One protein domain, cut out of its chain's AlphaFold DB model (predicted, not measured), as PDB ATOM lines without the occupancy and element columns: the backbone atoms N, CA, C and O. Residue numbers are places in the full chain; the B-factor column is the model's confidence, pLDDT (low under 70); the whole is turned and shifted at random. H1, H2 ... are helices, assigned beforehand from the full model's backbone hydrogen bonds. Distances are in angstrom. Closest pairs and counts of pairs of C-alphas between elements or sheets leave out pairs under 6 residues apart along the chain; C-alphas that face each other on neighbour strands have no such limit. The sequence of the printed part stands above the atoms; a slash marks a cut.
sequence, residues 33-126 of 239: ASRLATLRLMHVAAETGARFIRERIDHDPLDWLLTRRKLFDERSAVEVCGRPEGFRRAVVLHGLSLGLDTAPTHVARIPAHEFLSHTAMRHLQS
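This is residues 33 to 126 of the 239 residues of an uncharacterized protein of Sphingomonas xanthus (UniProt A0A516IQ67). The long helix H1 and the shorter H4 lie side by side as the core, and five small helices pack around this pair. H2 folds back on H1 in a hairpin, H3 bridges H2 and H4, H5 and H6 pack on H4, and H7 packs on the first half of H1. The printed part has 94 residues with seven named helices, H1 to H7 in chain order, and no named strand: all helix. It is compact, with a radius of gyration of the C-alphas of 12.2 A, and rounded, spanning 35 by 26 by 24 A.

H1, residues 33 to 54, touches H4, residues 84 to 95, at a shallow tilt of 17 degrees, the same way; the closest C-alphas, of Arg 40 and Phe 87, are 6.1 A apart. With residues 45 to 52 alone H1 touches H2, residues 61 to 66, at a steep tilt of 40 degrees, opposite ways (Gly 49 to Pro 61, closest C-alphas, 5.6 A). With residues 36 to 43 alone it touches H7, residues 118 to 125, at a shallow tilt of 31 degrees, opposite ways; the closest C-alphas, of Leu 36 and Leu 124, are 6.2 A apart. H4 is the hub, touching four helices. It touches H6, residues 112 to 115 (Val 92 to Ala 112, closest C-alphas, 5.3 A). With residues 89 to 93 alone it touches H5, residues 104 to 107 (Arg 89 to Val 107, closest C-alphas, 6.1 A). With residues 86 to 90 alone it touches H3, residues 77 to 80 (Val 80 to Gly 86, closest C-alphas, 4.8 A). H3 also touches H2. H4 and H7 are apart. Every O i to N i+4 pair is within hydrogen-bond range in H1, H2, H4 and H7; H3, H5 and H6 are too short for such a pair.

H1 begins at C-alpha 33 (113.167, 279.392, 277.913) and measures 31.6 A from first to last C-alpha. H4 measures 16.1 A, H7 10.5 A and H2 8.9 A; H3, H5 and H6 measure 5.4, 5.5 and 5.6 A. H7 ends at C-alpha 125 (109.651, 272.774, 269.600).

The C-alphas farthest apart, of Asp 58 and Ser 126, are 35.9 A apart. The printed part has no cut, and no link is long. Mean pLDDT of the printed part is 89.8; residues 33, 118 and 126 are under 70.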
ATOM      1  N   ALA A  33     111.750 279.364 278.270       65.31
ATOM      2  CA  ALA A  33     113.167 279.392 277.913       65.31
ATOM      3  C   ALA A  33     114.052 278.540 278.848       65.31
ATOM      4  O   ALA A  33     114.920 277.806 278.374       65.31
ATOM      5  N   SER A  34     113.812 278.576 280.165       81.88
ATOM      6  CA  SER A  34     114.516 277.736 281.148       81.88
ATOM      7  C   SER A  34     114.184 276.247 280.976       81.88
ATOM      8  O   SER A  34     115.056 275.383 281.113       81.88
ATOM      9  N   ARG A  35     112.939 275.933 280.598       85.38
ATOM     10  CA  ARG A  35     112.514 274.559 280.312       85.38
ATOM     11  C   ARG A  35     113.165 273.999 279.047       85.38
ATOM     12  O   ARG A  35     113.695 272.892 279.094       85.38
ATOM     13  N   LEU A  36     113.184 274.758 277.951       88.00
ATOM     14  CA  LEU A  36     113.848 274.339 276.710       88.00
ATOM     15  C   LEU A  36     115.356 274.149 276.896       88.00
ATOM     16  O   LEU A  36     115.914 273.177 276.393       88.00
ATOM     17  N   ALA A  37     116.007 275.027 277.664       90.56
ATOM     18  CA  ALA A  37     117.418 274.860 278.005       90.56
ATOM     19  C   ALA A  37     117.676 273.545 278.760       90.56
ATOM     20  O   ALA A  37     118.624 272.827 278.449       90.56
ATOM     21  N   THR A  38     116.793 273.196 279.699       92.38
ATOM     22  CA  THR A  38     116.878 271.935 280.450       92.38
ATOM     23  C   THR A  38     116.701 270.722 279.533       92.38
ATOM     24  O   THR A  38     117.486 269.781 279.606       92.38
ATOM     25  N   LEU A  39     115.711 270.751 278.636       92.00
ATOM     26  CA  LEU A  39     115.437 269.645 277.708       92.00
ATOM     27  C   LEU A  39     116.596 269.389 276.744       92.00
ATOM     28  O   LEU A  39     116.957 268.237 276.517       92.00
ATOM     29  N   ARG A  40     117.209 270.451 276.213       94.62
ATOM     30  CA  ARG A  40     118.386 270.327 275.345       94.62
ATOM     31  C   ARG A  40     119.553 269.661 276.063       94.62
ATOM     32  O   ARG A  40     120.158 268.749 275.511       94.62
ATOM     33  N   LEU A  41     119.841 270.089 277.292       95.44
ATOM     34  CA  LEU A  41     120.914 269.498 278.089       95.44
ATOM     35  C   LEU A  41     120.634 268.025 278.411       95.44
ATOM     36  O   LEU A  41     121.518 267.191 278.252       95.44
ATOM     37  N   MET A  42     119.402 267.698 278.815       94.50
ATOM     38  CA  MET A  42     119.003 266.315 279.098       94.50
ATOM     39  C   MET A  42     119.132 265.415 277.869       94.50
ATOM     40  O   MET A  42     119.602 264.289 277.994       94.50
ATOM     41  N   HIS A  43     118.750 265.908 276.689       93.31
ATOM     42  CA  HIS A  43     118.915 265.158 275.449       93.31
ATOM     43  C   HIS A  43     120.396 264.903 275.148       93.31
ATOM     44  O   HIS A  43     120.775 263.758 274.947       93.31
ATOM     45  N   VAL A  44     121.253 265.927 275.218       96.38
ATOM     46  CA  VAL A  44     122.701 265.751 274.999       96.38
ATOM     47  C   VAL A  44     123.311 264.769 275.999       96.38
ATOM     48  O   VAL A  44     124.109 263.926 275.603       96.38
ATOM     49  N   ALA A  45     122.919 264.825 277.273       96.00
ATOM     50  CA  ALA A  45     123.389 263.874 278.278       96.00
ATOM     51  C   ALA A  45     122.960 262.431 277.958       96.00
ATOM     52  O   ALA A  45     123.774 261.514 278.059       96.00
ATOM     53  N   ALA A  46     121.710 262.238 277.524       91.06
ATOM     54  CA  ALA A  46     121.204 260.932 277.111       91.06
ATOM     55  C   ALA A  46     121.958 260.385 275.888       91.06
ATOM     56  O   ALA A  46     122.421 259.248 275.926       91.06
ATOM     57  N   GLU A  47     122.155 261.205 274.852       91.88
ATOM     58  CA  GLU A  47     122.914 260.826 273.651       91.88
ATOM     59  C   GLU A  47     124.385 260.528 273.968       91.88
ATOM     60  O   GLU A  47     124.966 259.595 273.416       91.88
ATOM     61  N   THR A  48     124.991 261.275 274.897       95.44
ATOM     62  CA  THR A  48     126.369 261.027 275.351       95.44
ATOM     63  C   THR A  48     126.473 259.655 276.010       95.44
ATOM     64  O   THR A  48     127.309 258.849 275.609       95.44
ATOM     65  N   GLY A  49     125.599 259.356 276.977       87.25
ATOM     66  CA  GLY A  49     125.593 258.061 277.659       87.25
ATOM     67  C   GLY A  49     125.321 256.897 276.703       87.25
ATOM     68  O   GLY A  49     126.066 255.917 276.698       87.25
ATOM     69  N   ALA A  50     124.307 257.030 275.843       85.12
ATOM     70  CA  ALA A  50     123.963 256.017 274.847       85.12
ATOM     71  C   ALA A  50     125.133 255.740 273.896       85.12
ATOM     72  O   ALA A  50     125.483 254.585 273.650       85.12
ATOM     73  N   ARG A  51     125.787 256.800 273.407       90.06
ATOM     74  CA  ARG A  51     126.948 256.682 272.530       90.06
ATOM     75  C   ARG A  51     128.121 255.982 273.208       90.06
ATOM     76  O   ARG A  51     128.717 255.099 272.601       90.06
ATOM     77  N   PHE A  52     128.459 256.373 274.434       94.25
ATOM     78  CA  PHE A  52     129.618 255.833 275.147       94.25
ATOM     79  C   PHE A  52     129.491 254.324 275.370       94.25
ATOM     80  O   PHE A  52     130.457 253.593 275.166       94.25
ATOM     81  N   ILE A  53     128.278 253.856 275.677       87.56
ATOM     82  CA  ILE A  53     127.961 252.427 275.767       87.56
ATOM     83  C   ILE A  53     128.067 251.763 274.388       87.56
ATOM     84  O   ILE A  53     128.784 250.776 274.234       87.56
ATOM     85  N   ARG A  54     127.382 252.318 273.378       86.25
ATOM     86  CA  ARG A  54     127.320 251.761 272.015       86.25
ATOM     87  C   ARG A  54     128.701 251.607 271.373       86.25
ATOM     88  O   ARG A  54     128.960 250.605 270.718       86.25
ATOM     89  N   GLU A  55     129.576 252.593 271.556       87.12
ATOM     90  CA  GLU A  55     130.918 252.643 270.959       87.12
ATOM     91  C   GLU A  55     132.020 252.121 271.891       87.12
ATOM     92  O   GLU A  55     133.183 252.107 271.497       87.12
ATOM     93  N   ARG A  56     131.674 251.669 273.107       90.50
ATOM     94  CA  ARG A  56     132.626 251.192 274.127       90.50
ATOM     95  C   ARG A  56     133.757 252.196 274.391       90.50
ATOM     96  O   ARG A  56     134.931 251.837 274.432       90.50
ATOM     97  N   ILE A  57     133.394 253.468 274.537       91.12
ATOM     98  CA  ILE A  57     134.342 254.542 274.838       91.12
ATOM     99  C   ILE A  57     134.779 254.412 276.301       91.12
ATOM    100  O   ILE A  57     133.950 254.518 277.201       91.12
ATOM    101  N   ASP A  58     136.081 254.226 276.527       93.06
ATOM    102  CA  ASP A  58     136.691 254.003 277.850       93.06
ATOM    103  C   ASP A  58     136.914 255.312 278.641       93.06
ATOM    104  O   ASP A  58     138.001 255.624 279.126       93.06
ATOM    105  N   HIS A  59     135.874 256.144 278.700       91.25
ATOM    106  CA  HIS A  59     135.836 257.403 279.445       91.25
ATOM    107  C   HIS A  59     134.475 257.559 280.125       91.25
ATOM    108  O   HIS A  59     133.478 257.032 279.638       91.25
ATOM    109  N   ASP A  60     134.398 258.317 281.219       94.94
ATOM    110  CA  ASP A  60     133.109 258.619 281.846       94.94
ATOM    111  C   ASP A  60     132.315 259.616 280.963       94.94
ATOM    112  O   ASP A  60     132.835 260.679 280.597       94.94
ATOM    113  N   PRO A  61     131.052 259.328 280.585       94.31
ATOM    114  CA  PRO A  61     130.218 260.285 279.857       94.31
ATOM    115  C   PRO A  61     129.982 261.590 280.635       94.31
ATOM    116  O   PRO A  61     129.838 262.652 280.023       94.31
ATOM    117  N   LEU A  62     129.973 261.554 281.971       96.69
ATOM    118  CA  LEU A  62     129.893 262.751 282.803       96.69
ATOM    119  C   LEU A  62     131.146 263.620 282.650       96.69
ATOM    120  O   LEU A  62     131.022 264.841 282.512       96.69
ATOM    121  N   ASP A  63     132.330 263.010 282.572       97.81
ATOM    122  CA  ASP A  63     133.572 263.736 282.293       97.81
ATOM    123  C   ASP A  63     133.502 264.420 280.928       97.81
ATOM    124  O   ASP A  63     133.944 265.563 280.778       97.81
ATOM    125  N   TRP A  64     132.886 263.786 279.925       97.31
ATOM    126  CA  TRP A  64     132.687 264.426 278.626       97.31
ATOM    127  C   TRP A  64     131.822 265.684 278.711       97.31
ATOM    128  O   TRP A  64     132.181 266.701 278.109       97.31
ATOM    129  N   LEU A  65     130.735 265.628 279.488       98.06
ATOM    130  CA  LEU A  65     129.800 266.739 279.676       98.06
ATOM    131  C   LEU A  65     130.429 267.932 280.411       98.06
ATOM    132  O   LEU A  65     130.079 269.081 280.120       98.06
ATOM    133  N   LEU A  66     131.333 267.667 281.358       97.81
ATOM    134  CA  LEU A  66     131.964 268.674 282.221       97.81
ATOM    135  C   LEU A  66     133.281 269.230 281.655       97.81
ATOM    136  O   LEU A  66     133.665 270.355 281.978       97.81
ATOM    137  N   THR A  67     133.967 268.476 280.797       97.88
ATOM    138  CA  THR A  67     135.251 268.883 280.212       97.88
ATOM    139  C   THR A  67     135.077 270.003 279.182       97.88
ATOM    140  O   THR A  67     134.170 269.972 278.349       97.88
ATOM    141  N   ARG A  68     135.980 270.992 279.214       97.94
ATOM    142  CA  ARG A  68     136.062 272.067 278.213       97.94
ATOM    143  C   ARG A  68     136.559 271.529 276.877       97.94
ATOM    144  O   ARG A  68     137.525 270.772 276.846       97.94
ATOM    145  N   ARG A  69     135.889 271.910 275.789       96.06
ATOM    146  CA  ARG A  69     136.097 271.316 274.461       96.06
ATOM    147  C   ARG A  69     136.148 272.375 273.368       96.06
ATOM    148  O   ARG A  69     135.366 273.332 273.395       96.06
ATOM    149  N   LYS A  70     137.006 272.167 272.365       96.94
ATOM    150  CA  LYS A  70     137.099 273.012 271.161       96.94
ATOM    151  C   LYS A  70     135.756 273.112 270.451       96.94
ATOM    152  O   LYS A  70     135.377 274.194 270.008       96.94
ATOM    153  N   LEU A  71     134.998 272.015 270.409       97.12
ATOM    154  CA  LEU A  71     133.634 271.957 269.869       97.12
ATOM    155  C   LEU A  71     132.719 273.079 270.396       97.12
ATOM    156  O   LEU A  71     131.835 273.575 269.690       97.12
ATOM    157  N   PHE A  72     132.925 273.480 271.648       97.25
ATOM    158  CA  PHE A  72     132.089 274.422 272.385       97.25
ATOM    159  C   PHE A  72     132.787 275.752 272.671       97.25
ATOM    160  O   PHE A  72     132.356 276.489 273.564       97.25
ATOM    161  N   ASP A  73     133.828 276.071 271.900       95.94
ATOM    162  CA  ASP A  73     134.636 277.277 272.068       95.94
ATOM    163  C   ASP A  73     135.253 277.334 273.482       95.94
ATOM    164  O   ASP A  73     135.078 278.307 274.217       95.94
ATOM    165  N   GLU A  74     135.925 276.244 273.880       97.12
ATOM    166  CA  GLU A  74     136.612 276.069 275.176       97.12
ATOM    167  C   GLU A  74     135.685 276.081 276.406       97.12
ATOM    168  O   GLU A  74     136.117 276.308 277.539       97.12
ATOM    169  N   ARG A  75     134.394 275.806 276.205       97.75
ATOM    170  CA  ARG A  75     133.410 275.615 277.282       97.75
ATOM    171  C   ARG A  75     132.985 274.156 277.400       97.75
ATOM    172  O   ARG A  75     133.254 273.344 276.517       97.75
ATOM    173  N   SER A  76     132.354 273.815 278.514       98.06
ATOM    174  CA  SER A  76     131.777 272.489 278.747       98.06
ATOM    175  C   SER A  76     130.407 272.343 278.078       98.06
ATOM    176  O   SER A  76     129.719 273.337 277.816       98.06
ATOM    177  N   ALA A  77     129.971 271.103 277.841       97.19
ATOM    178  CA  ALA A  77     128.651 270.828 277.273       97.19
ATOM    179  C   ALA A  77     127.528 271.354 278.186       97.19
ATOM    180  O   ALA A  77     126.569 271.966 277.710       97.19
ATOM    181  N   VAL A  78     127.676 271.195 279.507       97.25
ATOM    182  CA  VAL A  78     126.690 271.660 280.501       97.25
ATOM    183  C   VAL A  78     126.454 273.173 280.419       97.25
ATOM    184  O   VAL A  78     125.321 273.631 280.571       97.25
ATOM    185  N   GLU A  79     127.487 273.959 280.111       96.50
ATOM    186  CA  GLU A  79     127.392 275.423 280.009       96.50
ATOM    187  C   GLU A  79     126.721 275.910 278.715       96.50
ATOM    188  O   GLU A  79     126.126 276.998 278.687       96.50
ATOM    189  N   VAL A  80     126.843 275.155 277.618       96.88
ATOM    190  CA  VAL A  80     126.452 275.639 276.283       96.88
ATOM    191  C   VAL A  80     125.259 274.920 275.678       96.88
ATOM    192  O   VAL A  80     124.522 275.546 274.914       96.88
ATOM    193  N   CYS A  81     125.014 273.653 276.019       96.38
ATOM    194  CA  CYS A  81     123.960 272.856 275.392       96.38
ATOM    195  C   CYS A  81     122.552 273.310 275.785       96.38
ATOM    196  O   CYS A  81     121.600 272.998 275.083       96.38
ATOM    197  N   GLY A  82     122.390 274.142 276.820       93.75
ATOM    198  CA  GLY A  82     121.120 274.838 277.052       93.75
ATOM    199  C   GLY A  82     120.740 275.815 275.923       93.75
ATOM    200  O   GLY A  82     119.559 276.120 275.713       93.75
ATOM    201  N   ARG A  83     121.723 276.299 275.152       91.81
ATOM    202  CA  ARG A  83     121.520 277.207 274.016       91.81
ATOM    203  C   ARG A  83     121.379 276.419 272.702       91.81
ATOM    204  O   ARG A  83     122.008 275.372 272.566       91.81
ATOM    205  N   PRO A  84     120.617 276.931 271.711       90.94
ATOM    206  CA  PRO A  84     120.417 276.245 270.430       90.94
ATOM    207  C   PRO A  84     121.723 275.862 269.726       90.94
ATOM    208  O   PRO A  84     121.824 274.770 269.180       90.94
ATOM    209  N   GLU A  85     122.731 276.735 269.773       93.06
ATOM    210  CA  GLU A  85     123.996 276.513 269.069       93.06
ATOM    211  C   GLU A  85     124.826 275.380 269.686       93.06
ATOM    212  O   GLU A  85     125.230 274.462 268.976       93.06
ATOM    213  N   GLY A  86     125.030 275.391 271.009       94.94
ATOM    214  CA  GLY A  86     125.749 274.313 271.698       94.94
ATOM    215  C   GLY A  86     125.022 272.972 271.578       94.94
ATOM    216  O   GLY A  86     125.647 271.940 271.354       94.94
ATOM    217  N   PHE A  87     123.689 272.998 271.644       96.06
ATOM    218  CA  PHE A  87     122.846 271.826 271.419       96.06
ATOM    219  C   PHE A  87     123.042 271.225 270.022       96.06
ATOM    220  O   PHE A  87     123.328 270.039 269.893       96.06
ATOM    221  N   ARG A  88     122.945 272.054 268.977       94.50
ATOM    222  CA  ARG A  88     123.090 271.648 267.573       94.50
ATOM    223  C   ARG A  88     124.431 270.963 267.313       94.50
ATOM    224  O   ARG A  88     124.464 269.912 266.681       94.50
ATOM    225  N   ARG A  89     125.522 271.536 267.829       96.88
ATOM    226  CA  ARG A  89     126.875 270.970 267.691       96.88
ATOM    227  C   ARG A  89     126.994 269.597 268.349       96.88
ATOM    228  O   ARG A  89     127.549 268.689 267.740       96.88
ATOM    229  N   ALA A  90     126.450 269.444 269.557       96.81
ATOM    230  CA  ALA A  90     126.470 268.176 270.281       96.81
ATOM    231  C   ALA A  90     125.659 267.092 269.553       96.81
ATOM    232  O   ALA A  90     126.171 266.004 269.313       96.81
ATOM    233  N   VAL A  91     124.432 267.414 269.133       94.12
ATOM    234  CA  VAL A  91     123.555 266.487 268.397       94.12
ATOM    235  C   VAL A  91     124.229 265.976 267.125       94.12
ATOM    236  O   VAL A  91     124.265 264.773 266.897       94.12
ATOM    237  N   VAL A  92     124.829 266.867 266.330       93.25
ATOM    238  CA  VAL A  92     125.561 266.472 265.117       93.25
ATOM    239  C   VAL A  92     126.754 265.576 265.453       93.25
ATOM    240  O   VAL A  92     126.960 264.560 264.795       93.25
ATOM    241  N   LEU A  93     127.542 265.930 266.474       96.19
ATOM    242  CA  LEU A  93     128.712 265.148 266.873       96.19
ATOM    243  C   LEU A  93     128.342 263.718 267.284       96.19
ATOM    244  O   LEU A  93     129.026 262.780 266.878       96.19
ATOM    245  N   HIS A  94     127.280 263.548 268.075       92.25
ATOM    246  CA  HIS A  94     126.831 262.224 268.509       92.25
ATOM    247  C   HIS A  94     126.121 261.457 267.390       92.25
ATOM    248  O   HIS A  94     126.392 260.271 267.218       92.25
ATOM    249  N   GLY A  95     125.282 262.130 266.597       85.06
ATOM    250  CA  GLY A  95     124.552 261.523 265.483       85.06
ATOM    251  C   GLY A  95     125.464 260.997 264.373       85.06
ATOM    252  O   GLY A  95     125.201 259.943 263.805       85.06
ATOM    253  N   LEU A  96     126.580 261.683 264.113       88.88
ATOM    254  CA  LEU A  96     127.593 261.256 263.140       88.88
ATOM    255  C   LEU A  96     128.747 260.457 263.755       88.88
ATOM    256  O   LEU A  96     129.689 260.114 263.046       88.88
ATOM    257  N   SER A  97     128.701 260.176 265.059       89.44
ATOM    258  CA  SER A  97     129.758 259.448 265.775       89.44
ATOM    259  C   SER A  97     131.166 260.039 265.553       89.44
ATOM    260  O   SER A  97     132.157 259.322 265.431       89.44
ATOM    261  N   LEU A  98     131.284 261.372 265.502       90.56
ATOM    262  CA  LEU A  98     132.567 262.063 265.286       90.56
ATOM    263  C   LEU A  98     133.474 261.963 266.520       90.56
ATOM    264  O   LEU A  98     132.999 261.709 267.626       90.56
ATOM    265  N   GLY A  99     134.776 262.219 266.372       91.88
ATOM    266  CA  GLY A  99     135.700 262.268 267.515       91.88
ATOM    267  C   GLY A  99     135.201 263.187 268.642       91.88
ATOM    268  O   GLY A  99     134.556 264.199 268.380       91.88
ATOM    269  N   LEU A 100     135.505 262.844 269.899       93.62
ATOM    270  CA  LEU A 100     134.914 263.458 271.102       93.62
ATOM    271  C   LEU A 100     135.198 264.960 271.298       93.62
ATOM    272  O   LEU A 100     134.630 265.565 272.208       93.62
ATOM    273  N   ASP A 101     136.068 265.562 270.489       95.62
ATOM    274  CA  ASP A 101     136.299 267.008 270.457       95.62
ATOM    275  C   ASP A 101     136.656 267.497 269.041       95.62
ATOM    276  O   ASP A 101     137.798 267.847 268.738       95.62
ATOM    277  N   THR A 102     135.680 267.461 268.129       93.44
ATOM    278  CA  THR A 102     135.859 268.014 266.776       93.44
ATOM    279  C   THR A 102     135.828 269.544 266.779       93.44
ATOM    280  O   THR A 102     135.145 270.172 267.588       93.44
ATOM    281  N   ALA A 103     136.510 270.162 265.812       94.12
ATOM    282  CA  ALA A 103     136.418 271.600 265.594       94.12
ATOM    283  C   ALA A 103     134.966 272.018 265.269       94.12
ATOM    284  O   ALA A 103     134.289 271.333 264.489       94.12
ATOM    285  N   PRO A 104     134.480 273.161 265.793       92.94
ATOM    286  CA  PRO A 104     133.101 273.609 265.590       92.94
ATOM    287  C   PRO A 104     132.789 273.877 264.113       92.94
ATOM    288  O   PRO A 104     131.661 273.677 263.663       92.94
ATOM    289  N   THR A 105     133.799 274.262 263.330       93.19
ATOM    290  CA  THR A 105     133.694 274.483 261.882       93.19
ATOM    291  C   THR A 105     133.288 273.227 261.113       93.19
ATOM    292  O   THR A 105     132.575 273.345 260.119       93.19
ATOM    293  N   HIS A 106     133.660 272.031 261.582       90.56
ATOM    294  CA  HIS A 106     133.307 270.769 260.922       90.56
ATOM    295  C   HIS A 106     131.819 270.422 261.049       90.56
ATOM    296  O   HIS A 106     131.268 269.755 260.182       90.56
ATOM    297  N   VAL A 107     131.150 270.898 262.104       91.00
ATOM    298  CA  VAL A 107     129.726 270.615 262.361       91.00
ATOM    299  C   VAL A 107     128.813 271.801 262.042       91.00
ATOM    300  O   VAL A 107     127.595 271.656 261.976       91.00
ATOM    301  N   ALA A 108     129.382 272.986 261.800       85.94
ATOM    302  CA  ALA A 108     128.639 274.237 261.674       85.94
ATOM    303  C   ALA A 108     127.607 274.255 260.534       85.94
ATOM    304  O   ALA A 108     126.628 274.992 260.636       85.94
ATOM    305  N   ARG A 109     127.788 273.457 259.477       85.56
ATOM    306  CA  ARG A 109     126.882 273.414 258.312       85.56
ATOM    307  C   ARG A 109     125.949 272.205 258.289       85.56
ATOM    308  O   ARG A 109     125.168 272.078 257.354       85.56
ATOM    309  N   ILE A 110     126.032 271.338 259.293       81.12
ATOM    310  CA  ILE A 110     125.266 270.096 259.321       81.12
ATOM    311  C   ILE A 110     123.920 270.348 260.028       81.12
ATOM    312  O   ILE A 110     123.897 270.918 261.130       81.12
ATOM    313  N   PRO A 111     122.788 269.974 259.409       81.81
ATOM    314  CA  PRO A 111     121.463 270.168 259.988       81.81
ATOM    315  C   PRO A 111     121.205 269.190 261.148       81.81
ATOM    316  O   PRO A 111     120.892 268.026 260.944       81.81
ATOM    317  N   ALA A 112     121.265 269.670 262.397       80.69
ATOM    318  CA  ALA A 112     121.078 268.803 263.573       80.69
ATOM    319  C   ALA A 112     119.707 268.114 263.660       80.69
ATOM    320  O   ALA A 112     119.592 267.089 264.321       80.69
ATOM    321  N   HIS A 113     118.667 268.671 263.032       79.19
ATOM    322  CA  HIS A 113     117.321 268.100 263.098       79.19
ATOM    323  C   HIS A 113     117.216 266.734 262.404       79.19
ATOM    324  O   HIS A 113     116.341 265.961 262.770       79.19
ATOM    325  N   GLU A 114     118.128 266.412 261.480       77.88
ATOM    326  CA  GLU A 114     118.200 265.088 260.843       77.88
ATOM    327  C   GLU A 114     118.582 263.974 261.830       77.88
ATOM    328  O   GLU A 114     118.279 262.810 261.594       77.88
ATOM    329  N   PHE A 115     119.197 264.331 262.961       79.31
ATOM    330  CA  PHE A 115     119.639 263.394 263.998       79.31
ATOM    331  C   PHE A 115     118.724 263.403 265.227       79.31
ATOM    332  O   PHE A 115     119.022 262.761 266.230       79.31
ATOM    333  N   LEU A 116     117.618 264.151 265.178       77.69
ATOM    334  CA  LEU A 116     116.635 264.173 266.251       77.69
ATOM    335  C   LEU A 116     115.507 263.196 265.946       77.69
ATOM    336  O   LEU A 116     114.911 263.213 264.872       77.69
ATOM    337  N   SER A 117     115.126 262.407 266.948       74.19
ATOM    338  CA  SER A 117     113.878 261.656 266.873       74.19
ATOM    339  C   SER A 117     112.672 262.603 266.830       74.19
ATOM    340  O   SER A 117     112.697 263.710 267.380       74.19
ATOM    341  N   HIS A 118     111.564 262.144 266.246       66.62
ATOM    342  CA  HIS A 118     110.293 262.878 266.243       66.62
ATOM    343  C   HIS A 118     109.851 263.284 267.658       66.62
ATOM    344  O   HIS A 118     109.363 264.394 267.878       66.62
ATOM    345  N   THR A 119     110.075 262.413 268.646       72.12
ATOM    346  CA  THR A 119     109.784 262.697 270.055       72.12
ATOM    347  C   THR A 119     110.652 263.832 270.599       72.12
ATOM    348  O   THR A 119     110.126 264.740 271.246       72.12
ATOM    349  N   ALA A 120     111.959 263.821 270.318       78.56
ATOM    350  CA  ALA A 120     112.858 264.899 270.723       78.56
ATOM    351  C   ALA A 120     112.457 266.229 270.067       78.56
ATOM    352  O   ALA A 120     112.323 267.235 270.766       78.56
ATOM    353  N   MET A 121     112.173 266.227 268.759       76.50
ATOM    354  CA  MET A 121     111.707 267.415 268.032       76.50
ATOM    355  C   MET A 121     110.451 268.016 268.667       76.50
ATOM    356  O   MET A 121     110.430 269.209 268.968       76.50
ATOM    357  N   ARG A 122     109.448 267.190 268.981       75.12
ATOM    358  CA  ARG A 122     108.200 267.636 269.618       75.12
ATOM    359  C   ARG A 122     108.441 268.321 270.964       75.12
ATOM    360  O   ARG A 122     107.884 269.384 271.231       75.12
ATOM    361  N   HIS A 123     109.287 267.743 271.816       79.50
ATOM    362  CA  HIS A 123     109.595 268.324 273.125       79.50
ATOM    363  C   HIS A 123     110.428 269.609 273.036       79.50
ATOM    364  O   HIS A 123     110.268 270.495 273.875       79.50
ATOM    365  N   LEU A 124     111.298 269.717 272.030       82.56
ATOM    366  CA  LEU A 124     112.179 270.866 271.821       82.56
ATOM    367  C   LEU A 124     111.500 272.031 271.084       82.56
ATOM    368  O   LEU A 124     111.958 273.165 271.211       82.56
ATOM    369  N   GLN A 125     110.427 271.767 270.333       73.06
ATOM    370  CA  GLN A 125     109.651 272.774 269.600       73.06
ATOM    371  C   GLN A 125     108.434 273.292 270.381       73.06
ATOM    372  O   GLN A 125     107.918 274.362 270.065       73.06
ATOM    373  N   SER A 126     107.958 272.585 271.415       54.88
ATOM    374  CA  SER A 126     106.766 273.030 272.143       54.88
ATOM    375  C   SER A 126     107.096 274.159 273.138       54.88
ATOM    376  O   SER A 126     107.649 273.911 274.212       54.88
TER     377      SER A 126